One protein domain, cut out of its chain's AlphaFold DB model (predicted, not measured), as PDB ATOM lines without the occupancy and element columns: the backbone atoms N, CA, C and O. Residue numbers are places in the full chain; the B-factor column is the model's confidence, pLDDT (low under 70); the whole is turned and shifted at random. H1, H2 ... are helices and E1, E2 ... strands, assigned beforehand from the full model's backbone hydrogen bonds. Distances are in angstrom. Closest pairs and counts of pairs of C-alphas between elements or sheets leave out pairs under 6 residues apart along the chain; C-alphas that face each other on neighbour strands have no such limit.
ATOM      1  N   GLY A  17      12.753   6.859   7.169       85.88
ATOM      2  CA  GLY A  17      12.339   5.830   6.206       85.88
ATOM      3  C   GLY A  17      11.628   6.355   4.949       85.88
ATOM      4  O   GLY A  17      11.498   5.632   3.969       85.88
ATOM      5  N   THR A  18      11.160   7.608   4.955       89.38
ATOM      6  CA  THR A  18      10.329   8.193   3.878       89.38
ATOM      7  C   THR A  18      10.902   9.500   3.328       89.38
ATOM      8  O   THR A  18      10.169  10.394   2.911       89.38
ATOM      9  N   ILE A  19      12.228   9.641   3.329       95.56
ATOM     10  CA  ILE A  19      12.887  10.808   2.736       95.56
ATOM     11  C   ILE A  19      12.880  10.656   1.211       95.56
ATOM     12  O   ILE A  19      13.512   9.750   0.669       95.56
ATOM     13  N   ALA A  20      12.167  11.542   0.514       96.38
ATOM     14  CA  ALA A  20      12.249  11.626  -0.938       96.38
ATOM     15  C   ALA A  20      13.596  12.216  -1.369       96.38
ATOM     16  O   ALA A  20      14.116  13.139  -0.745       96.38
ATOM     17  N   THR A  21      14.149  11.671  -2.446       96.94
ATOM     18  CA  THR A  21      15.429  12.080  -3.022       96.94
ATOM     19  C   THR A  21      15.289  12.218  -4.529       96.94
ATOM     20  O   THR A  21      14.601  11.430  -5.180       96.94
ATOM     21  N   VAL A  22      15.979  13.211  -5.081       97.62
ATOM     22  CA  VAL A  22      16.070  13.450  -6.517       97.62
ATOM     23  C   VAL A  22      17.536  13.424  -6.927       97.62
ATOM     24  O   VAL A  22      18.383  14.037  -6.277       97.62
ATOM     25  N   VAL A  23      17.834  12.721  -8.015       97.75
ATOM     26  CA  VAL A  23      19.137  12.738  -8.681       97.75
ATOM     27  C   VAL A  23      18.972  13.465 -10.011       97.75
ATOM     28  O   VAL A  23      18.235  13.014 -10.888       97.75
ATOM     29  N   PHE A  24      19.672  14.589 -10.172       96.50
ATOM     30  CA  PHE A  24      19.626  15.430 -11.374       96.50
ATOM     31  C   PHE A  24      20.487  14.859 -12.513       96.50
ATOM     32  O   PHE A  24      21.491  15.438 -12.926       96.50
ATOM     33  N   SER A  25      20.106  13.680 -13.007       95.00
ATOM     34  CA  SER A  25      20.595  13.123 -14.272       95.00
ATOM     35  C   SER A  25      19.811  13.679 -15.469       95.00
ATOM     36  O   SER A  25      18.903  14.492 -15.315       95.00
ATOM     37  N   HIS A  26      20.145  13.227 -16.679       91.62
ATOM     38  CA  HIS A  26      19.415  13.566 -17.903       91.62
ATOM     39  C   HIS A  26      18.807  12.286 -18.502       91.62
ATOM     40  O   HIS A  26      19.531  11.546 -19.173       91.62
ATOM     41  N   PRO A  27      17.513  11.982 -18.267       93.81
ATOM     42  CA  PRO A  27      16.523  12.718 -17.459       93.81
ATOM     43  C   PRO A  27      16.710  12.537 -15.936       93.81
ATOM     44  O   PRO A  27      17.420  11.610 -15.533       93.81
ATOM     45  N   PRO A  28      16.080  13.375 -15.086       97.12
ATOM     46  CA  PRO A  28      16.179  13.246 -13.635       97.12
ATOM     47  C   PRO A  28      15.499  11.970 -13.125       97.12
ATOM     48  O   PRO A  28      14.669  11.354 -13.808       97.12
ATOM     49  N   ILE A  29      15.888  11.568 -11.916       97.75
ATOM     50  CA  ILE A  29      15.357  10.402 -11.208       97.75
ATOM     51  C   ILE A  29      14.812  10.863  -9.861       97.75
ATOM     52  O   ILE A  29      15.541  11.462  -9.075       97.75
ATOM     53  N   GLY A  30      13.559  10.527  -9.575       97.56
ATOM     54  CA  GLY A  30      12.911  10.735  -8.285       97.56
ATOM     55  C   GLY A  30      12.657   9.409  -7.573       97.56
ATOM     56  O   GLY A  30      12.212   8.441  -8.190       97.56
ATOM     57  N   THR A  31      12.937   9.339  -6.275       97.44
ATOM     58  CA  THR A  31      12.729   8.128  -5.471       97.44
ATOM     59  C   THR A  31      12.291   8.454  -4.049       97.44
ATOM     60  O   THR A  31      12.694   9.464  -3.472       97.44
ATOM     61  N   ILE A  32      11.453   7.596  -3.476       97.38
ATOM     62  CA  ILE A  32      11.123   7.576  -2.052       97.38
ATOM     63  C   ILE A  32      10.898   6.137  -1.589       97.38
ATOM     64  O   ILE A  32      10.310   5.323  -2.308       97.38
ATOM     65  N   GLY A  33      11.309   5.854  -0.354       96.25
ATOM     66  CA  GLY A  33      11.087   4.568   0.295       96.25
ATOM     67  C   GLY A  33      12.007   3.478  -0.246       96.25
ATOM     68  O   GLY A  33      13.111   3.743  -0.721       96.25
ATOM     69  N   LEU A  34      11.555   2.233  -0.149       96.75
ATOM     70  CA  LEU A  34      12.377   1.065  -0.437       96.75
ATOM     71  C   LEU A  34      12.442   0.757  -1.933       96.75
ATOM     72  O   LEU A  34      11.465   0.869  -2.682       96.75
ATOM     73  N   THR A  35      13.602   0.279  -2.372       97.12
ATOM     74  CA  THR A  35      13.716  -0.395  -3.667       97.12
ATOM     75  C   THR A  35      13.034  -1.764  -3.626       97.12
ATOM     76  O   THR A  35      12.820  -2.346  -2.567       97.12
ATOM     77  N   GLU A  36      12.705  -2.314  -4.796       97.25
ATOM     78  CA  GLU A  36      12.108  -3.653  -4.899       97.25
ATOM     79  C   GLU A  36      12.945  -4.747  -4.190       97.25
ATOM     80  O   GLU A  36      12.349  -5.519  -3.443       97.25
ATOM     81  N   PRO A  37      14.285  -4.823  -4.345       97.44
ATOM     82  CA  PRO A  37      15.097  -5.782  -3.591       97.44
ATOM     83  C   PRO A  37      15.061  -5.558  -2.076       97.44
ATOM     84  O   PRO A  37      14.845  -6.515  -1.342       97.44
ATOM     85  N   GLN A  38      15.195  -4.308  -1.616       96.81
ATOM     86  CA  GLN A  38      15.146  -3.978  -0.184       96.81
ATOM     87  C   GLN A  38      13.794  -4.344   0.434       96.81
ATOM     88  O   GLN A  38      13.741  -4.942   1.499       96.81
ATOM     89  N   ALA A  39      12.693  -4.055  -0.264       96.50
ATOM     90  CA  ALA A  39      11.358  -4.403   0.206       96.50
ATOM     91  C   ALA A  39      11.157  -5.925   0.297       96.50
ATOM     92  O   ALA A  39      10.518  -6.407   1.228       96.50
ATOM     93  N   ARG A  40      11.714  -6.696  -0.647       97.25
ATOM     94  CA  ARG A  40      11.666  -8.169  -0.604       97.25
ATOM     95  C   ARG A  40      12.522  -8.747   0.521       97.25
ATOM     96  O   ARG A  40      12.141  -9.767   1.080       97.25
ATOM     97  N   GLU A  41      13.655  -8.124   0.830       97.06
ATOM     98  CA  GLU A  41      14.514  -8.505   1.956       97.06
ATOM     99  C   GLU A  41      13.836  -8.216   3.302       97.06
ATOM    100  O   GLU A  41      13.850  -9.063   4.189       97.06
ATOM    101  N   GLU A  42      13.186  -7.057   3.432       95.44
ATOM    102  CA  GLU A  42      12.558  -6.613   4.680       95.44
ATOM    103  C   GLU A  42      11.212  -7.304   4.964       95.44
ATOM    104  O   GLU A  42      10.948  -7.699   6.099       95.44
ATOM    105  N   PHE A  43      10.364  -7.481   3.944       94.06
ATOM    106  CA  PHE A  43       8.988  -7.978   4.110       94.06
ATOM    107  C   PHE A  43       8.743  -9.379   3.533       94.06
ATOM    108  O   PHE A  43       7.669  -9.948   3.731       94.06
ATOM    109  N   GLY A  44       9.723  -9.949   2.830       94.81
ATOM    110  CA  GLY A  44       9.587 -11.217   2.117       94.81
ATOM    111  C   GLY A  44       8.959 -11.060   0.729       94.81
ATOM    112  O   GLY A  44       8.112 -10.205   0.482       94.81
ATOM    113  N   THR A  45       9.368 -11.920  -0.206       92.38
ATOM    114  CA  THR A  45       8.957 -11.826  -1.620       92.38
ATOM    115  C   THR A  45       7.444 -11.936  -1.829       92.38
ATOM    116  O   THR A  45       6.901 -11.212  -2.657       92.38
ATOM    117  N   GLU A  46       6.765 -12.785  -1.057       93.00
ATOM    118  CA  GLU A  46       5.321 -13.038  -1.189       93.00
ATOM    119  C   GLU A  46       4.458 -11.827  -0.803       93.00
ATOM    120  O   GLU A  46       3.331 -11.686  -1.270       93.00
ATOM    121  N   ALA A  47       4.983 -10.934   0.043       93.81
ATOM    122  CA  ALA A  47       4.271  -9.738   0.474       93.81
ATOM    123  C   ALA A  47       4.409  -8.574  -0.517       93.81
ATOM    124  O   ALA A  47       3.706  -7.575  -0.368       93.81
ATOM    125  N   ILE A  48       5.309  -8.667  -1.503       97.25
ATOM    126  CA  ILE A  48       5.646  -7.547  -2.382       97.25
ATOM    127  C   ILE A  48       4.950  -7.669  -3.732       97.25
ATOM    128  O   ILE A  48       5.213  -8.576  -4.519       97.25
ATOM    129  N   THR A  49       4.136  -6.664  -4.049       95.12
ATOM    130  CA  THR A  49       3.555  -6.475  -5.380       95.12
ATOM    131  C   THR A  49       4.207  -5.271  -6.050       95.12
ATOM    132  O   THR A  49       4.373  -4.217  -5.444       95.12
ATOM    133  N   VAL A  50       4.594  -5.404  -7.321       94.75
ATOM    134  CA  VAL A  50       5.266  -4.327  -8.062       94.75
ATOM    135  C   VAL A  50       4.467  -3.955  -9.300       94.75
ATOM    136  O   VAL A  50       4.138  -4.814 -10.119       94.75
ATOM    137  N   LYS A  51       4.211  -2.659  -9.475       92.75
ATOM    138  CA  LYS A  51       3.597  -2.096 -10.682       92.75
ATOM    139  C   LYS A  51       4.632  -1.263 -11.429       92.75
ATOM    140  O   LYS A  51       5.420  -0.548 -10.813       92.75
ATOM    141  N   LYS A  52       4.684  -1.404 -12.755       93.50
ATOM    142  CA  LYS A  52       5.668  -0.739 -13.623       93.50
ATOM    143  C   LYS A  52       4.961  -0.171 -14.846       93.50
ATOM    144  O   LYS A  52       4.113  -0.846 -15.421       93.50
ATOM    145  N   ALA A  53       5.321   1.048 -15.222       90.81
ATOM    146  CA  ALA A  53       4.819   1.719 -16.413       90.81
ATOM    147  C   ALA A  53       6.008   2.291 -17.183       90.81
ATOM    148  O   ALA A  53       6.990   2.733 -16.583       90.81
ATOM    149  N   LYS A  54       5.946   2.237 -18.514       92.25
ATOM    150  CA  LYS A  54       6.978   2.786 -19.394       92.25
ATOM    151  C   LYS A  54       6.318   3.384 -20.623       92.25
ATOM    152  O   LYS A  54       5.591   2.685 -21.321       92.25
ATOM    153  N   PHE A  55       6.600   4.650 -20.890       89.62
ATOM    154  CA  PHE A  55       5.955   5.411 -21.957       89.62
ATOM    155  C   PHE A  55       6.859   6.555 -22.438       89.62
ATOM    156  O   PHE A  55       7.879   6.868 -21.819       89.62
ATOM    157  N   GLY A  56       6.518   7.147 -23.583       88.88
ATOM    158  CA  GLY A  56       7.161   8.365 -24.077       88.88
ATOM    159  C   GLY A  56       6.464   9.593 -23.500       88.88
ATOM    160  O   GLY A  56       5.239   9.664 -23.534       88.88
ATOM    161  N   SER A  57       7.225  10.550 -22.966       88.06
ATOM    162  CA  SER A  57       6.638  11.811 -22.502       88.06
ATOM    163  C   SER A  57       6.104  12.621 -23.685       88.06
ATOM    164  O   SER A  57       6.776  12.732 -24.713       88.06
ATOM    165  N   MET A  58       4.935  13.246 -23.508       88.88
ATOM    166  CA  MET A  58       4.352  14.162 -24.496       88.88
ATOM    167  C   MET A  58       5.277  15.351 -24.803       88.88
ATOM    168  O   MET A  58       5.242  15.879 -25.910       88.88
ATOM    169  N   LEU A  59       6.167  15.714 -23.869       88.81
ATOM    170  CA  LEU A  59       7.188  16.746 -24.072       88.81
ATOM    171  C   LEU A  59       8.063  16.477 -25.308       88.81
ATOM    172  O   LEU A  59       8.482  17.414 -25.975       88.81
ATOM    173  N   TYR A  60       8.312  15.204 -25.627       90.25
ATOM    174  CA  TYR A  60       9.146  14.782 -26.755       90.25
ATOM    175  C   TYR A  60       8.316  14.229 -27.924       90.25
ATOM    176  O   TYR A  60       8.856  13.540 -28.785       90.25
ATOM    177  N   ALA A  61       7.003  14.482 -27.965       89.56
ATOM    178  CA  ALA A  61       6.110  13.861 -28.947       89.56
ATOM    179  C   ALA A  61       6.486  14.182 -30.404       89.56
ATOM    180  O   ALA A  61       6.360  13.314 -31.266       89.56
ATOM    181  N   PHE A  62       6.968  15.402 -30.657       91.56
ATOM    182  CA  PHE A  62       7.355  15.893 -31.985       91.56
ATOM    183  C   PHE A  62       8.841  15.706 -32.311       91.56
ATOM    184  O   PHE A  62       9.275  16.103 -33.389       91.56
ATOM    185  N   ASN A  63       9.619  15.124 -31.397       91.38
ATOM    186  CA  ASN A  63      11.011  14.795 -31.666       91.38
ATOM    187  C   ASN A  63      11.099  13.540 -32.543       91.38
ATOM    188  O   ASN A  63      10.223  12.672 -32.487       91.38
ATOM    189  N   ASP A  64      12.202  13.409 -33.277       91.56
ATOM    190  CA  ASP A  64      12.568  12.153 -33.932       91.56
ATOM    191  C   ASP A  64      12.712  11.025 -32.897       91.56
ATOM    192  O   ASP A  64      13.044  11.276 -31.735       91.56
ATOM    193  N   GLU A  65      12.472   9.776 -33.308       84.44
ATOM    194  CA  GLU A  65      12.473   8.606 -32.411       84.44
ATOM    195  C   GLU A  65      13.753   8.492 -31.564       84.44
ATOM    196  O   GLU A  65      13.677   8.187 -30.372       84.44
ATOM    197  N   ASP A  66      14.911   8.825 -32.137       86.88
ATOM    198  CA  ASP A  66      16.211   8.767 -31.455       86.88
ATOM    199  C   ASP A  66      16.364   9.824 -30.347       86.88
ATOM    200  O   ASP A  66      17.137   9.644 -29.405       86.88
ATOM    201  N   ALA A  67      15.599  10.915 -30.425       85.75
ATOM    202  CA  ALA A  67      15.592  12.001 -29.450       85.75
ATOM    203  C   ALA A  67      14.443  11.887 -28.427       85.75
ATOM    204  O   ALA A  67      14.309  12.745 -27.547       85.75
ATOM    205  N   LYS A  68      13.605  10.840 -28.506       89.25
ATOM    206  CA  LYS A  68      12.520  10.599 -27.546       89.25
ATOM    207  C   LYS A  68      13.052   9.981 -26.259       89.25
ATOM    208  O   LYS A  68      13.398   8.800 -26.187       89.25
ATOM    209  N   VAL A  69      13.024  10.760 -25.181       89.50
ATOM    210  CA  VAL A  69      13.365  10.258 -23.846       89.50
ATOM    211  C   VAL A  69      12.194   9.452 -23.278       89.50
ATOM    212  O   VAL A  69      11.066   9.940 -23.153       89.50
ATOM    213  N   LYS A  70      12.468   8.200 -22.901       91.06
ATOM    214  CA  LYS A  70      11.479   7.315 -22.269       91.06
ATOM    215  C   LYS A  70      11.382   7.609 -20.779       91.06
ATOM    216  O   LYS A  70      12.393   7.777 -20.104       91.06
ATOM    217  N   THR A  71      10.156   7.607 -20.277       94.25
ATOM    218  CA  THR A  71       9.844   7.702 -18.851       94.25
ATOM    219  C   THR A  71       9.520   6.313 -18.322       94.25
ATOM    220  O   THR A  71       8.893   5.510 -19.023       94.25
ATOM    221  N   ALA A  72       9.964   6.006 -17.107       95.19
ATOM    222  CA  ALA A  72       9.619   4.764 -16.433       95.19
ATOM    223  C   ALA A  72       9.275   5.012 -14.967       95.19
ATOM    224  O   ALA A  72       9.999   5.703 -14.252       95.19
ATOM    225  N   LEU A  73       8.182   4.396 -14.529       95.38
ATOM    226  CA  LEU A  73       7.671   4.481 -13.168       95.38
ATOM    227  C   LEU A  73       7.653   3.088 -12.545       95.38
ATOM    228  O   LEU A  73       7.379   2.091 -13.224       95.38
ATOM    229  N   LYS A  74       7.910   3.016 -11.242       96.31
ATOM    230  CA  LYS A  74       7.773   1.799 -10.446       96.31
ATOM    231  C   LYS A  74       7.125   2.127  -9.109       96.31
ATOM    232  O   LYS A  74       7.632   2.963  -8.365       96.31
ATOM    233  N   LEU A  75       6.067   1.395  -8.787       95.94
ATOM    234  CA  LEU A  75       5.422   1.397  -7.481       95.94
ATOM    235  C   LEU A  75       5.692   0.056  -6.793       95.94
ATOM    236  O   LEU A  75       5.502  -1.002  -7.400       95.94
ATOM    237  N   VAL A  76       6.167   0.105  -5.553       97.00
ATOM    238  CA  VAL A  76       6.445  -1.054  -4.700       97.00
ATOM    239  C   VAL A  76       5.408  -1.066  -3.586       97.00
ATOM    240  O   VAL A  76       5.320  -0.126  -2.794       97.00
ATOM    241  N   LEU A  77       4.609  -2.124  -3.563       96.25
ATOM    242  CA  LEU A  77       3.458  -2.301  -2.689       96.25
ATOM    243  C   LEU A  77       3.729  -3.458  -1.729       96.25
ATOM    244  O   LEU A  77       4.307  -4.463  -2.140       96.25
ATOM    245  N   CYS A  78       3.300  -3.327  -0.478       96.75
ATOM    246  CA  CYS A  78       3.494  -4.339   0.554       96.75
ATOM    247  C   CYS A  78       2.166  -4.779   1.175       96.75
ATOM    248  O   CYS A  78       1.342  -3.951   1.571       96.75
ATOM    249  N   GLY A  79       2.018  -6.093   1.333       94.19
ATOM    250  CA  GLY A  79       0.915  -6.729   2.036       94.19
ATOM    251  C   GLY A  79      -0.410  -6.732   1.263       94.19
ATOM    252  O   GLY A  79      -0.493  -6.235   0.138       94.19
ATOM    253  N   PRO A  80      -1.469  -7.292   1.874       89.56
ATOM    254  CA  PRO A  80      -2.782  -7.442   1.240       89.56
ATOM    255  C   PRO A  80      -3.497  -6.109   0.988       89.56
ATOM    256  O   PRO A  80      -4.323  -6.025   0.087       89.56
ATOM    257  N   GLU A  81      -3.173  -5.070   1.761       88.25
ATOM    258  CA  GLU A  81      -3.716  -3.716   1.586       88.25
ATOM    259  C   GLU A  81      -2.985  -2.919   0.493       88.25
ATOM    260  O   GLU A  81      -3.337  -1.772   0.228       88.25
ATOM    261  N   GLU A  82      -1.957  -3.507  -0.134       92.88
ATOM    262  CA  GLU A  82      -1.135  -2.853  -1.152       92.88
ATOM    263  C   GLU A  82      -0.629  -1.472  -0.678       92.88
ATOM    264  O   GLU A  82      -0.774  -0.456  -1.364       92.88
ATOM    265  N   LYS A  83      -0.035  -1.421   0.522       95.44
ATOM    266  CA  LYS A  83       0.561  -0.191   1.062       95.44
ATOM    267  C   LYS A  83       1.755   0.225   0.212       95.44
ATOM    268  O   LYS A  83       2.626  -0.601  -0.057       95.44
ATOM    269  N   VAL A  84       1.854   1.501  -0.152       96.38
ATOM    270  CA  VAL A  84       3.002   2.016  -0.904       96.38
ATOM    271  C   VAL A  84       4.222   2.101   0.015       96.38
ATOM    272  O   VAL A  84       4.279   2.936   0.915       96.38
ATOM    273  N   VAL A  85       5.208   1.235  -0.220       97.00
ATOM    274  CA  VAL A  85       6.489   1.212   0.516       97.00
ATOM    275  C   VAL A  85       7.653   1.758  -0.305       97.00
ATOM    276  O   VAL A  85       8.711   2.055   0.245       97.00
ATOM    277  N   GLY A  86       7.463   1.927  -1.615       97.12
ATOM    278  CA  GLY A  86       8.447   2.547  -2.492       97.12
ATOM    279  C   GLY A  86       7.815   3.110  -3.757       97.12
ATOM    280  O   GLY A  86       6.913   2.503  -4.336       97.12
ATOM    281  N   LEU A  87       8.308   4.258  -4.206       97.31
ATOM    282  CA  LEU A  87       7.870   4.909  -5.437       97.31
ATOM    283  C   LEU A  87       9.092   5.490  -6.146       97.31
ATOM    284  O   LEU A  87       9.876   6.228  -5.555       97.31
ATOM    285  N   HIS A  88       9.263   5.115  -7.414       97.44
ATOM    286  CA  HIS A  88      10.451   5.429  -8.206       97.44
ATOM    287  C   HIS A  88      10.049   5.923  -9.594       97.44
ATOM    288  O   HIS A  88       9.221   5.302 -10.261       97.44
ATOM    289  N   CYS A  89      10.662   7.012 -10.041       96.50
ATOM    290  CA  CYS A  89      10.422   7.665 -11.320       96.50
ATOM    291  C   CYS A  89      11.755   7.979 -11.995       96.50
ATOM    292  O   CYS A  89      12.647   8.531 -11.360       96.50
ATOM    293  N   ILE A  90      11.875   7.696 -13.286       97.06
ATOM    294  CA  ILE A  90      12.890   8.299 -14.148       97.06
ATOM    295  C   ILE A  90      12.186   8.951 -15.327       97.06
ATOM    296  O   ILE A  90      11.431   8.291 -16.042       97.06
ATOM    297  N   GLY A  91      12.423  10.242 -15.525       94.44
ATOM    298  CA  GLY A  91      11.736  11.035 -16.536       94.44
ATOM    299  C   GLY A  91      11.765  12.526 -16.211       94.44
ATOM    300  O   GLY A  91      12.151  12.906 -15.101       94.44
ATOM    301  N   PRO A  92      11.385  13.383 -17.174       93.19
ATOM    302  CA  PRO A  92      11.319  14.819 -16.939       93.19
ATOM    303  C   PRO A  92      10.305  15.128 -15.830       93.19
ATOM    304  O   PRO A  92       9.308  14.420 -15.688       93.19
ATOM    305  N   SER A  93      10.576  16.171 -15.046       92.50
ATOM    306  CA  SER A  93       9.725  16.635 -13.940       92.50
ATOM    307  C   SER A  93       9.603  15.672 -12.752       92.50
ATOM    308  O   SER A  93       8.863  15.955 -11.807       92.50
ATOM    309  N   SER A  94      10.345  14.557 -12.743       94.44
ATOM    310  CA  SER A  94      10.450  13.685 -11.565       94.44
ATOM    311  C   SER A  94      11.028  14.420 -10.352       94.44
ATOM    312  O   SER A  94      10.691  14.095  -9.222       94.44
ATOM    313  N   ASP A  95      11.828  15.452 -10.579       95.56
ATOM    314  CA  ASP A  95      12.396  16.356  -9.589       95.56
ATOM    315  C   ASP A  95      11.352  17.156  -8.792       95.56
ATOM    316  O   ASP A  95      11.513  17.331  -7.586       95.56
ATOM    317  N   GLU A  96      10.242  17.548  -9.421       95.94
ATOM    318  CA  GLU A  96       9.170  18.326  -8.779       95.94
ATOM    319  C   GLU A  96       8.008  17.443  -8.297       95.94
ATOM    320  O   GLU A  96       7.410  17.665  -7.242       95.94
ATOM    321  N   MET A  97       7.693  16.377  -9.040       94.25
ATOM    322  CA  MET A  97       6.558  15.498  -8.731       94.25
ATOM    323  C   MET A  97       6.704  14.766  -7.389       94.25
ATOM    324  O   MET A  97       5.707  14.487  -6.718       94.25
ATOM    325  N   MET A  98       7.935  14.432  -6.991       95.31
ATOM    326  CA  MET A  98       8.190  13.589  -5.819       95.31
ATOM    327  C   MET A  98       7.694  14.191  -4.504       95.31
ATOM    328  O   MET A  98       7.332  13.438  -3.599       95.31
ATOM    329  N   GLN A  99       7.637  15.518  -4.387       96.94
ATOM    330  CA  GLN A  99       7.301  16.184  -3.129       96.94
ATOM    331  C   GLN A  99       5.869  15.875  -2.664       96.94
ATOM    332  O   GLN A  99       5.644  15.613  -1.481       96.94
ATOM    333  N   GLY A 100       4.897  15.853  -3.585       95.38
ATOM    334  CA  GLY A 100       3.507  15.512  -3.263       95.38
ATOM    335  C   GLY A 100       3.362  14.049  -2.841       95.38
ATOM    336  O   GLY A 100       2.747  13.737  -1.818       95.38
ATOM    337  N   PHE A 101       4.011  13.147  -3.578       96.12
ATOM    338  CA  PHE A 101       4.011  11.723  -3.249       96.12
ATOM    339  C   PHE A 101       4.738  11.419  -1.938       96.12
ATOM    340  O   PHE A 101       4.353  10.482  -1.239       96.12
ATOM    341  N   ALA A 102       5.728  12.227  -1.552       96.06
ATOM    342  CA  ALA A 102       6.397  12.082  -0.267       96.06
ATOM    343  C   ALA A 102       5.444  12.243   0.916       96.06
ATOM    344  O   ALA A 102       5.495  11.462   1.867       96.06
ATOM    345  N   VAL A 103       4.526  13.209   0.827       96.69
ATOM    346  CA  VAL A 103       3.478  13.400   1.833       96.69
ATOM    347  C   VAL A 103       2.554  12.180   1.878       96.69
ATOM    348  O   VAL A 103       2.322  11.640   2.958       96.69
ATOM    349  N   ALA A 104       2.093  11.694   0.721       95.62
ATOM    350  CA  ALA A 104       1.194  10.541   0.641       95.62
ATOM    351  C   ALA A 104       1.821   9.253   1.211       95.62
ATOM    352  O   ALA A 104       1.222   8.585   2.055       95.62
ATOM    353  N   VAL A 105       3.055   8.923   0.818       95.62
ATOM    354  CA  VAL A 105       3.773   7.742   1.330       95.62
ATOM    355  C   VAL A 105       4.014   7.862   2.836       95.62
ATOM    356  O   VAL A 105       3.825   6.893   3.570       95.62
ATOM    357  N   ARG A 106       4.347   9.062   3.332       94.25
ATOM    358  CA  ARG A 106       4.506   9.319   4.771       94.25
ATOM    359  C   ARG A 106       3.204   9.134   5.554       94.25
ATOM    360  O   ARG A 106       3.250   8.669   6.689       94.25
ATOM    361  N   MET A 107       2.059   9.465   4.959       94.88
ATOM    362  CA  MET A 107       0.735   9.200   5.537       94.88
ATOM    363  C   MET A 107       0.352   7.713   5.506       94.88
ATOM    364  O   MET A 107      -0.635   7.329   6.125       94.88
ATOM    365  N   GLY A 108       1.143   6.870   4.834       94.38
ATOM    366  CA  GLY A 108       0.882   5.443   4.707       94.38
ATOM    367  C   GLY A 108      -0.111   5.104   3.603       94.38
ATOM    368  O   GLY A 108      -0.814   4.108   3.735       94.38
ATOM    369  N   ALA A 109      -0.162   5.915   2.543       94.88
ATOM    370  CA  ALA A 109      -1.054   5.701   1.415       94.88
ATOM    371  C   ALA A 109      -0.944   4.282   0.830       94.88
ATOM    372  O   ALA A 109       0.135   3.694   0.696       94.88
ATOM    373  N   THR A 110      -2.099   3.755   0.457       94.00
ATOM    374  CA  THR A 110      -2.285   2.491  -0.247       94.00
ATOM    375  C   THR A 110      -2.465   2.741  -1.737       94.00
ATOM    376  O   THR A 110      -2.718   3.863  -2.180       94.00
ATOM    377  N   ARG A 111      -2.387   1.679  -2.538       90.69
ATOM    378  CA  ARG A 111      -2.760   1.755  -3.954       90.69
ATOM    379  C   ARG A 111      -4.185   2.290  -4.149       90.69
ATOM    380  O   ARG A 111      -4.415   3.072  -5.068       90.69
ATOM    381  N   ALA A 112      -5.111   1.921  -3.265       89.12
ATOM    382  CA  ALA A 112      -6.488   2.403  -3.302       89.12
ATOM    383  C   ALA A 112      -6.569   3.933  -3.164       89.12
ATOM    384  O   ALA A 112      -7.383   4.561  -3.830       89.12
ATOM    385  N   ASP A 113      -5.713   4.542  -2.335       91.50
ATOM    386  CA  ASP A 113      -5.669   6.001  -2.156       91.50
ATOM    387  C   ASP A 113      -5.210   6.719  -3.429       91.50
ATOM    388  O   ASP A 113      -5.742   7.770  -3.795       91.50
ATOM    389  N   PHE A 114      -4.239   6.126  -4.127       91.00
ATOM    390  CA  PHE A 114      -3.764   6.637  -5.407       91.00
ATOM    391  C   PHE A 114      -4.867   6.528  -6.466       91.00
ATOM    392  O   PHE A 114      -5.202   7.528  -7.086       91.00
ATOM    393  N   GLU A 115      -5.489   5.358  -6.628       86.94
ATOM    394  CA  GLU A 115      -6.526   5.138  -7.652       86.94
ATOM    395  C   GLU A 115      -7.864   5.839  -7.352       86.94
ATOM    396  O   GLU A 115      -8.658   6.071  -8.264       86.94
ATOM    397  N   ALA A 116      -8.126   6.210  -6.096       85.56
ATOM    398  CA  ALA A 116      -9.266   7.052  -5.731       85.56
ATOM    399  C   ALA A 116      -9.068   8.530  -6.117       85.56
ATOM    400  O   ALA A 116     -10.029   9.305  -6.108       85.56
ATOM    401  N   SER A 117      -7.838   8.933  -6.449       86.31
ATOM    402  CA  SER A 117      -7.517  10.295  -6.866       86.31
ATOM    403  C   SER A 117      -7.749  10.476  -8.365       86.31
ATOM    404  O   SER A 117      -7.284   9.690  -9.185       86.31
ATOM    405  N   VAL A 118      -8.447  11.551  -8.742       86.31
ATOM    406  CA  VAL A 118      -8.671  11.876 -10.156       86.31
ATOM    407  C   VAL A 118      -7.355  12.327 -10.798       86.31
ATOM    408  O   VAL A 118      -6.701  13.243 -10.296       86.31
ATOM    409  N   ALA A 119      -6.980  11.708 -11.919       87.38
ATOM    410  CA  ALA A 119      -5.818  12.113 -12.706       87.38
ATOM    411  C   ALA A 119      -5.916  13.552 -13.226       87.38
ATOM    412  O   ALA A 119      -6.975  14.016 -13.650       87.38
ATOM    413  N   ILE A 120      -4.761  14.211 -13.288       90.44
ATOM    414  CA  ILE A 120      -4.579  15.472 -14.006       90.44
ATOM    415  C   ILE A 120      -3.967  15.151 -15.367       90.44
ATOM    416  O   ILE A 120      -2.850  14.640 -15.427       90.44
ATOM    417  N   HIS A 121      -4.664  15.497 -16.446       89.50
ATOM    418  CA  HIS A 121      -4.241  15.187 -17.810       89.50
ATOM    419  C   HIS A 121      -3.987  16.454 -18.644       89.50
ATOM    420  O   HIS A 121      -4.795  17.385 -18.559       89.50
ATOM    421  N   PRO A 122      -2.947  16.497 -19.502       90.88
ATOM    422  CA  PRO A 122      -1.899  15.488 -19.701       90.88
ATOM    423  C   PRO A 122      -0.686  15.704 -18.785       90.88
ATOM    424  O   PRO A 122      -0.034  16.746 -18.861       90.88
ATOM    425  N   THR A 123      -0.340  14.724 -17.940       90.31
ATOM    426  CA  THR A 123       0.845  14.811 -17.064       90.31
ATOM    427  C   THR A 123       1.536  13.463 -16.873       90.31
ATOM    428  O   THR A 123       0.896  12.430 -16.816       90.31
ATOM    429  N   ILE A 124       2.856  13.445 -16.672       91.62
ATOM    430  CA  ILE A 124       3.566  12.205 -16.288       91.62
ATOM    431  C   ILE A 124       3.078  11.688 -14.928       91.62
ATOM    432  O   ILE A 124       3.028  10.482 -14.700       91.62
ATOM    433  N   SER A 125       2.716  12.601 -14.024       92.69
ATOM    434  CA  SER A 125       2.228  12.278 -12.684       92.69
ATOM    435  C   SER A 125       0.940  11.478 -12.669       92.69
ATOM    436  O   SER A 125       0.729  10.739 -11.708       92.69
ATOM    437  N   GLU A 126       0.102  11.585 -13.701       91.31
ATOM    438  CA  GLU A 126      -1.144  10.825 -13.741       91.31
ATOM    439  C   GLU A 126      -0.893   9.319 -13.722       91.31
ATOM    440  O   GLU A 126      -1.593   8.582 -13.038       91.31
ATOM    441  N   GLU A 127       0.185   8.863 -14.349       90.94
ATOM    442  CA  GLU A 127       0.528   7.446 -14.442       90.94
ATOM    443  C   GLU A 127       0.812   6.792 -13.073       90.94
ATOM    444  O   GLU A 127       0.726   5.572 -12.942       90.94
ATOM    445  N   PHE A 128       1.077   7.577 -12.018       91.06
ATOM    446  CA  PHE A 128       1.140   7.053 -10.648       91.06
ATOM    447  C   PHE A 128      -0.227   6.677 -10.072       91.06
ATOM    448  O   PHE A 128      -0.298   5.763  -9.252       91.06
ATOM    449  N   VAL A 129      -1.297   7.352 -10.491       90.56
ATOM    450  CA  VAL A 129      -2.666   7.133  -9.995       90.56
ATOM    451  C   VAL A 129      -3.511   6.257 -10.927       90.56
ATOM    452  O   VAL A 129      -4.629   5.893 -10.581       90.56
ATOM    453  N   THR A 130      -2.980   5.860 -12.091       86.06
ATOM    454  CA  THR A 130      -3.716   5.099 -13.120       86.06
ATOM    455  C   THR A 130      -3.220   3.656 -13.342       86.06
ATOM    456  O   THR A 130      -3.663   2.999 -14.291       86.06
ATOM    457  N   PHE A 131      -2.318   3.130 -12.498       73.12
ATOM    458  CA  PHE A 131      -1.621   1.849 -12.709       73.12
ATOM    459  C   PHE A 131      -2.546   0.652 -13.036       73.12
ATOM    460  O   PHE A 131      -3.055  -0.043 -12.159       73.12
ATOM    461  N   GLY A 132      -2.641   0.302 -14.326       57.88
ATOM    462  CA  GLY A 132      -3.093  -1.017 -14.784       57.88
ATOM    463  C   GLY A 132      -4.580  -1.333 -14.590       57.88
ATOM    464  O   GLY A 132      -4.921  -2.491 -14.347       57.88
ATOM    465  N   GLY A 133      -5.449  -0.333 -14.753       59.03
ATOM    466  CA  GLY A 133      -6.904  -0.469 -14.684       59.03
ATOM    467  C   GLY A 133      -7.454   0.351 -13.531       59.03
ATOM    468  O   GLY A 133      -7.431  -0.102 -12.395       59.03
ATOM    469  N   TRP A 134      -7.928   1.557 -13.847       55.44
ATOM    470  CA  TRP A 134      -8.461   2.516 -12.881       55.44
ATOM    471  C   TRP A 134      -9.425   1.881 -11.893       55.44
ATOM    472  O   TRP A 134     -10.512   1.470 -12.301       55.44
ATOM    473  N   GLY A 135      -9.037   1.852 -10.616       55.12
ATOM    474  CA  GLY A 135      -9.933   1.633  -9.493       55.12
ATOM    475  C   GLY A 135     -10.799   0.403  -9.669       55.12
ATOM    476  O   GLY A 135     -11.996   0.509  -9.452       55.12
ATOM    477  N   GLN A 136     -10.259  -0.723 -10.141       63.06
ATOM    478  CA  GLN A 136     -11.023  -1.954 -10.354       63.06
ATOM    479  C   GLN A 136     -10.179  -3.191 -10.015       63.06
ATOM    480  O   GLN A 136      -9.185  -3.485 -10.681       63.06
ATOM    481  N   GLN A 137     -10.615  -3.967  -9.022       63.66
ATOM    482  CA  GLN A 137     -10.058  -5.284  -8.702       63.66
ATOM    483  C   GLN A 137     -10.971  -6.392  -9.260       63.66
ATOM    484  O   GLN A 137     -12.196  -6.215  -9.260       63.66
ATOM    485  N   PRO A 138     -10.426  -7.532  -9.730       62.94
ATOM    486  CA  PRO A 138     -11.238  -8.695 -10.080       62.94
ATOM    487  C   PRO A 138     -12.041  -9.160  -8.862       62.94
ATOM    488  O   PRO A 138     -11.474  -9.375  -7.793       62.94
ATOM    489  N   ASP A 139     -13.349  -9.335  -9.011       62.88
ATOM    490  CA  ASP A 139     -14.246  -9.668  -7.897       62.88
ATOM    491  C   ASP A 139     -14.347 -11.174  -7.590       62.88
ATOM    492  O   ASP A 139     -15.216 -11.591  -6.822       62.88
ATOM    493  N   GLY A 140     -13.485 -11.992  -8.203       58.00
ATOM    494  CA  GLY A 140     -13.504 -13.456  -8.112       58.00
ATOM    495  C   GLY A 140     -14.654 -14.131  -8.874       58.00
ATOM    496  O   GLY A 140     -14.583 -15.331  -9.117       58.00
ATOM    497  N   ALA A 141     -15.668 -13.376  -9.307       59.38
ATOM    498  CA  ALA A 141     -16.838 -13.831 -10.063       59.38
ATOM    499  C   ALA A 141     -16.796 -13.407 -11.548       59.38
ATOM    500  O   ALA A 141     -17.773 -13.575 -12.275       59.38
ATOM    501  N   GLY A 142     -15.662 -12.862 -12.007       55.75
ATOM    502  CA  GLY A 142     -15.461 -12.382 -13.379       55.75
ATOM    503  C   GLY A 142     -15.908 -10.934 -13.615       55.75
ATOM    504  O   GLY A 142     -15.735 -10.417 -14.718       55.75
ATOM    505  N   GLY A 143     -16.438 -10.267 -12.592       59.69
ATOM    506  CA  GLY A 143     -16.710  -8.839 -12.572       59.69
ATOM    507  C   GLY A 143     -15.536  -8.025 -12.022       59.69
ATOM    508  O   GLY A 143     -14.486  -8.542 -11.621       59.69
ATOM    509  N   LYS A 144     -15.705  -6.706 -12.028       60.94
ATOM    510  CA  LYS A 144     -14.743  -5.752 -11.481       60.94
ATOM    511  C   LYS A 144     -15.422  -4.945 -10.375       60.94
ATOM    512  O   LYS A 144     -16.560  -4.506 -10.550       60.94
ATOM    513  N   LYS A 145     -14.754  -4.788  -9.233       63.78
ATOM    514  CA  LYS A 145     -15.231  -3.969  -8.109       63.78
ATOM    515  C   LYS A 145     -14.302  -2.791  -7.869       63.78
ATOM    516  O   LYS A 145     -13.086  -2.975  -7.955       63.78
ATOM    517  N   PRO A 146     -14.844  -1.612  -7.515       66.00
ATOM    518  CA  PRO A 146     -14.019  -0.468  -7.215       66.00
ATOM    519  C   PRO A 146     -13.178  -0.681  -5.964       66.00
ATOM    520  O   PRO A 146     -13.700  -1.063  -4.916       66.00
ATOM    521  N   MET A 147     -11.876  -0.437  -6.090       72.88
ATOM    522  CA  MET A 147     -10.963  -0.426  -4.956       72.88
ATOM    523  C   MET A 147     -11.108   0.931  -4.267       72.88
ATOM    524  O   MET A 147     -10.709   1.952  -4.821       72.88
ATOM    525  N   LEU A 148     -11.748   0.954  -3.099       74.06
ATOM    526  CA  LEU A 148     -11.962   2.176  -2.328       74.06
ATOM    527  C   LEU A 148     -11.156   2.123  -1.028       74.06
ATOM    528  O   LEU A 148     -11.199   1.102  -0.334       74.06
ATOM    529  N   PRO A 149     -10.471   3.217  -0.662       79.50
ATOM    530  CA  PRO A 149      -9.896   3.367   0.663       79.50
ATOM    531  C   PRO A 149     -10.945   3.173   1.768       79.50
ATOM    532  O   PRO A 149     -12.080   3.630   1.608       79.50
ATOM    533  N   PRO A 150     -10.587   2.585   2.926       77.81
ATOM    534  CA  PRO A 150     -11.543   2.277   3.997       77.81
ATOM    535  C   PRO A 150     -12.340   3.481   4.529       77.81
ATOM    536  O   PRO A 150     -13.435   3.314   5.064       77.81
ATOM    537  N   TYR A 151     -11.803   4.699   4.402       80.62
ATOM    538  CA  TYR A 151     -12.447   5.930   4.870       80.62
ATOM    539  C   TYR A 151     -13.422   6.546   3.854       80.62
ATOM    540  O   TYR A 151     -14.233   7.400   4.229       80.62
ATOM    541  N   LEU A 152     -13.371   6.141   2.581       77.88
ATOM    542  CA  LEU A 152     -14.278   6.635   1.550       77.88
ATOM    543  C   LEU A 152     -15.604   5.875   1.624       77.88
ATOM    544  O   LEU A 152     -15.702   4.693   1.294       77.88
ATOM    545  N   LYS A 153     -16.656   6.570   2.067       74.00
ATOM    546  CA  LYS A 153     -18.007   6.004   2.117       74.00
ATOM    547  C   LYS A 153     -18.549   5.802   0.696       74.00
ATOM    548  O   LYS A 153     -18.344   6.675  -0.151       74.00
ATOM    549  N   PRO A 154     -19.306   4.719   0.441       68.00
ATOM    550  CA  PRO A 154     -20.031   4.562  -0.811       68.00
ATOM    551  C   PRO A 154     -20.920   5.779  -1.069       68.00
ATOM    552  O   PRO A 154     -21.576   6.285  -0.153       68.00
ATOM    553  N   HIS A 155     -20.947   6.249  -2.313       64.56
ATOM    554  CA  HIS A 155     -21.806   7.366  -2.679       64.56
ATOM    555  C   HIS A 155     -23.285   6.987  -2.431       64.56
ATOM    556  O   HIS A 155     -23.715   5.914  -2.855       64.56
ATOM    557  N   PRO A 156     -24.084   7.842  -1.761       62.41
ATOM    558  CA  PRO A 156     -25.438   7.498  -1.307       62.41
ATOM    559  C   PRO A 156     -26.448   7.290  -2.443       62.41
ATOM    560  O   PRO A 156     -27.504   6.701  -2.224       62.41
ATOM    561  N   LYS A 157     -26.145   7.763  -3.656       59.25
ATOM    562  CA  LYS A 157     -26.906   7.427  -4.865       59.25
ATOM    563  C   LYS A 157     -26.093   6.454  -5.715       59.25
ATOM    564  O   LYS A 157     -24.904   6.728  -5.902       59.25
ATOM    565  N   PRO A 158     -26.702   5.394  -6.278       57.56
ATOM    566  CA  PRO A 158     -26.042   4.624  -7.322       57.56
ATOM    567  C   PRO A 158     -25.627   5.603  -8.422       57.56
ATOM    568  O   PRO A 158     -26.453   6.371  -8.921       57.56
ATOM    569  N   LEU A 159     -24.328   5.648  -8.723       55.00
ATOM    570  CA  LEU A 159     -23.815   6.454  -9.823       55.00
ATOM    571  C   LEU A 159     -24.508   5.953 -11.090       55.00
ATOM    572  O   LEU A 159     -24.431   4.767 -11.412       55.00
ATOM    573  N   THR A 160     -25.235   6.836 -11.769       52.31
ATOM    574  CA  THR A 160     -25.829   6.494 -13.059       52.31
ATOM    575  C   THR A 160     -24.702   6.157 -14.048       52.31
ATOM    576  O   THR A 160     -23.581   6.659 -13.890       52.31
ATOM    577  N   PRO A 161     -24.961   5.327 -15.074       51.94
ATOM    578  CA  PRO A 161     -23.971   5.011 -16.111       51.94
ATOM    579  C   PRO A 161     -23.304   6.259 -16.719       51.94
ATOM    580  O   PRO A 161     -22.132   6.218 -17.097       51.94
ATOM    581  N   ASP A 162     -24.022   7.385 -16.734       45.38
ATOM    582  CA  ASP A 162     -23.566   8.683 -17.240       45.38
ATOM    583  C   ASP A 162     -22.527   9.356 -16.332       45.38
ATOM    584  O   ASP A 162     -21.589   9.978 -16.822       45.38
ATOM    585  N   ALA A 163     -22.641   9.203 -15.008       48.84
ATOM    586  CA  ALA A 163     -21.670   9.744 -14.054       48.84
ATOM    587  C   ALA A 163     -20.352   8.952 -14.086       48.84
ATOM    588  O   ALA A 163     -19.270   9.535 -14.029       48.84
ATOM    589  N   TYR A 164     -20.446   7.627 -14.252       43.38
ATOM    590  CA  TYR A 164     -19.285   6.776 -14.528       43.38
ATOM    591  C   TYR A 164     -18.660   7.132 -15.881       43.38
ATOM    592  O   TYR A 164     -17.445   7.288 -15.966       43.38
ATOM    593  N   SER A 165     -19.481   7.338 -16.917       39.97
ATOM    594  CA  SER A 165     -19.013   7.738 -18.244       39.97
ATOM    595  C   SER A 165     -18.384   9.123 -18.260       39.97
ATOM    596  O   SER A 165     -17.425   9.288 -18.982       39.97
ATOM    597  N   ALA A 166     -18.830  10.104 -17.473       43.69
ATOM    598  CA  ALA A 166     -18.219  11.438 -17.442       43.69
ATOM    599  C   ALA A 166     -16.808  11.429 -16.823       43.69
ATOM    600  O   ALA A 166     -15.886  12.016 -17.391       43.69
ATOM    601  N   CYS A 167     -16.608  10.695 -15.719       41.16
ATOM    602  CA  CYS A 167     -15.267  10.444 -15.177       41.16
ATOM    603  C   CYS A 167     -14.418   9.610 -16.148       41.16
ATOM    604  O   CYS A 167     -13.246   9.912 -16.355       41.16
ATOM    605  N   ILE A 168     -15.016   8.605 -16.801       43.38
ATOM    606  CA  ILE A 168     -14.351   7.793 -17.827       43.38
ATOM    607  C   ILE A 168     -14.088   8.589 -19.111       43.38
ATOM    608  O   ILE A 168     -13.149   8.254 -19.804       43.38
ATOM    609  N   PHE A 169     -14.846   9.628 -19.459       36.81
ATOM    610  CA  PHE A 169     -14.653  10.430 -20.674       36.81
ATOM    611  C   PHE A 169     -13.542  11.454 -20.458       36.81
ATOM    612  O   PHE A 169     -12.675  11.597 -21.317       36.81
ATOM    613  N   ALA A 170     -13.483  12.059 -19.264       42.78
ATOM    614  CA  ALA A 170     -12.287  12.761 -18.806       42.78
ATOM    615  C   ALA A 170     -11.060  11.821 -18.821       42.78
ATOM    616  O   ALA A 170     -10.019  12.209 -19.339       42.78
ATOM    617  N   ALA A 171     -11.211  10.560 -18.380       39.16
ATOM    618  CA  ALA A 171     -10.180   9.508 -18.427       39.16
ATOM    619  C   ALA A 171      -9.969   8.845 -19.818       39.16
ATOM    620  O   ALA A 171      -8.998   8.130 -20.048       39.16
ATOM    621  N   GLY A 172     -10.874   9.046 -20.771       36.28
ATOM    622  CA  GLY A 172     -10.896   8.389 -22.082       36.28
ATOM    623  C   GLY A 172     -10.134   9.209 -23.109       36.28
ATOM    624  O   GLY A 172      -9.446   8.655 -23.964       36.28
ATOM    625  N   VAL A 173     -10.157  10.530 -22.934       41.34
ATOM    626  CA  VAL A 173      -9.163  11.439 -23.511       41.34
ATOM    627  C   VAL A 173      -7.749  11.024 -23.067       41.34
ATOM    628  O   VAL A 173      -6.855  10.955 -23.910       41.34
ATOM    629  N   VAL A 174      -7.573  10.617 -21.799       41.16
ATOM    630  CA  VAL A 174      -6.285  10.132 -21.253       41.16
ATOM    631  C   VAL A 174      -5.805   8.842 -21.921       41.16
ATOM    632  O   VAL A 174      -4.689   8.780 -22.439       41.16
ATOM    633  N   ALA A 175      -6.655   7.813 -21.975       37.16
ATOM    634  CA  ALA A 175      -6.300   6.535 -22.599       37.16
ATOM    635  C   ALA A 175      -6.109   6.650 -24.126       37.16
ATOM    636  O   ALA A 175      -5.242   5.984 -24.699       37.16
ATOM    637  N   GLY A 176      -6.888   7.511 -24.791       34.53
ATOM    638  CA  GLY A 176      -6.780   7.780 -26.227       34.53
ATOM    639  C   GLY A 176      -5.463   8.456 -26.613       34.53
ATOM    640  O   GLY A 176      -4.861   8.082 -27.619       34.53
ATOM    641  N   ALA A 177      -4.966   9.385 -25.790       40.88
ATOM    642  CA  ALA A 177      -3.670  10.029 -26.001       40.88
ATOM    643  C   ALA A 177      -2.496   9.041 -25.840       40.88
ATOM    644  O   ALA A 177      -1.580   9.031 -26.666       40.88
ATOM    645  N   ALA A 178      -2.551   8.146 -24.845       36.03
ATOM    646  CA  ALA A 178      -1.542   7.100 -24.648       36.03
ATOM    647  C   ALA A 178      -1.547   6.047 -25.779       36.03
ATOM    648  O   ALA A 178      -0.489   5.631 -26.257       36.03
ATOM    649  N   ALA A 179      -2.730   5.649 -26.265       33.59
ATOM    650  CA  ALA A 179      -2.866   4.733 -27.398       33.59
ATOM    651  C   ALA A 179      -2.413   5.368 -28.727       33.59
ATOM    652  O   ALA A 179      -1.770   4.698 -29.536       33.59
ATOM    653  N   ALA A 180      -2.683   6.661 -28.940       35.78
ATOM    654  CA  ALA A 180      -2.194   7.401 -30.102       35.78
ATOM    655  C   ALA A 180      -0.659   7.518 -30.100       35.78
ATOM    656  O   ALA A 180      -0.029   7.298 -31.133       35.78
ATOM    657  N   ALA A 181      -0.040   7.756 -28.936       37.12
ATOM    658  CA  ALA A 181       1.417   7.768 -28.796       37.12
ATOM    659  C   ALA A 181       2.055   6.391 -29.085       37.12
ATOM    660  O   ALA A 181       3.112   6.320 -29.713       37.12
ATOM    661  N   LEU A 182       1.399   5.287 -28.699       35.59
ATOM    662  CA  LEU A 182       1.851   3.926 -29.028       35.59
ATOM    663  C   LEU A 182       1.639   3.549 -30.506       35.59
ATOM    664  O   LEU A 182       2.414   2.763 -31.053       35.59
ATOM    665  N   ALA A 183       0.597   4.076 -31.155       34.50
ATOM    666  CA  ALA A 183       0.283   3.786 -32.554       34.50
ATOM    667  C   ALA A 183       1.191   4.541 -33.540       34.50
ATOM    668  O   ALA A 183       1.492   4.014 -34.611       34.50
ATOM    669  N   VAL A 184       1.668   5.737 -33.173       39.22
ATOM    670  CA  VAL A 184       2.625   6.518 -33.979       39.22
ATOM    671  C   VAL A 184       4.032   5.902 -33.955       39.22
ATOM    672  O   VAL A 184       4.726   5.963 -34.956       39.22
ATOM    673  N   SER A 185       4.417   5.201 -32.882       37.81
ATOM    674  CA  SER A 185       5.701   4.476 -32.770       37.81
ATOM    675  C   SER A 185       5.777   3.173 -33.599       37.81
ATOM    676  O   SER A 185       6.825   2.526 -33.630       37.81
ATOM    677  N   ARG A 186       4.683   2.748 -34.251       33.91
ATOM    678  CA  ARG A 186       4.627   1.551 -35.117       33.91
ATOM    679  C   ARG A 186       4.427   1.877 -36.605       33.91
ATOM    680  O   ARG A 186       3.971   1.007 -37.350       33.91
TER     681      ARG A 186
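This is residues 17 to 186 of the 187 residues of the protein "Glutathione-disulfide reductase" of Haptolina ericina (UniProt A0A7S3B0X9). A twisted wall of five antiparallel strands has H2 and the short H4 over one face and H1 over one end of the other face, while a long helix, H5, reaches away from the sheet and only grazes it near its last residues. A long loop, residues 129 to 160, leads out to H5, and residues 153 to 166 stick out free. The printed part has 170 residues, with elements in the order E1 E2 H1 E3 E4 E5 H2 H3 H4 H5, and the class is mixed, helices and strands. The sheet's order is E1 E2 E5 E4 E3; the whole is compact, with a radius of gyration of the C-alphas of 17.1 A and spans of 48 by 41 by 27 A.

E1, residues 21 to 23, and E2, residues 29 to 33, form a hairpin, with N 21 and O 31 2.8 A apart. E3, residues 48 to 56, E4, residues 70 to 78, and E5, residues 83 to 90, form a meander, each strand the antiparallel neighbour of the one before. N 53 and O 73 are 3.1 A apart, N 74 and O 88 2.8 A, and, between E2 and E5, N 30 and O 89 2.8 A. H1, residues 36 to 43, and H2, residues 94 to 106, lie on opposite faces, giving three layers, helices on both faces of a sheet. H1 lies over E4 at a height over the sheet of 8.0 A and only just not over E5, on which 2 of its C-alphas fall; its closest C-alphas to E4 are those of Glu 36 and Val 76, 6.2 A. H2, also at 8.0 A, lies over E2 and only just over E5, on which 3 of its C-alphas fall; at 6 degrees to E2 on the local plane, it runs along the strands. H3, residues 111 to 115, is on the sheet but over none of its strands. H4, residues 124 to 128, is on the same face as H2 and close to it but not clearly touching, the closest C-alphas, Met 97 and Ser 125, being 6.7 A apart. H5, residues 161 to 184, only grazes the sheet with residues 178 to 182; the closest C-alphas to E3 are those of Gly 56 and Ala 181, 7.5 A. Every O i to N i+4 pair is within hydrogen-bond range in H1 and H3, against 19 of 20 in H5, 4 of 9 in H2 and 0 of 1 in H4; O i to N i+3 pairs within range are 5 of 10 in H2 and 2 of 2 in H4.

E1 begins at C-alpha 21, (15.429, 12.080, -3.022). E3 is 26.9 A long, E4 26.8 A, E5 21.3 A and H2 17.9 A. H5, 32.1 A long with a kink of 42 degrees near residue 168, ends at C-alpha 184, (2.625, 6.518, -33.979).

The C-alphas farthest apart, Asp 66 and Pro 156, are 51.4 A apart. The printed part has no cut; the links E3 to E4 and H4 to H5 are long. Mean pLDDT of the printed part is 80.0, and residues 132 to 146 and 154 to 186 are under 70.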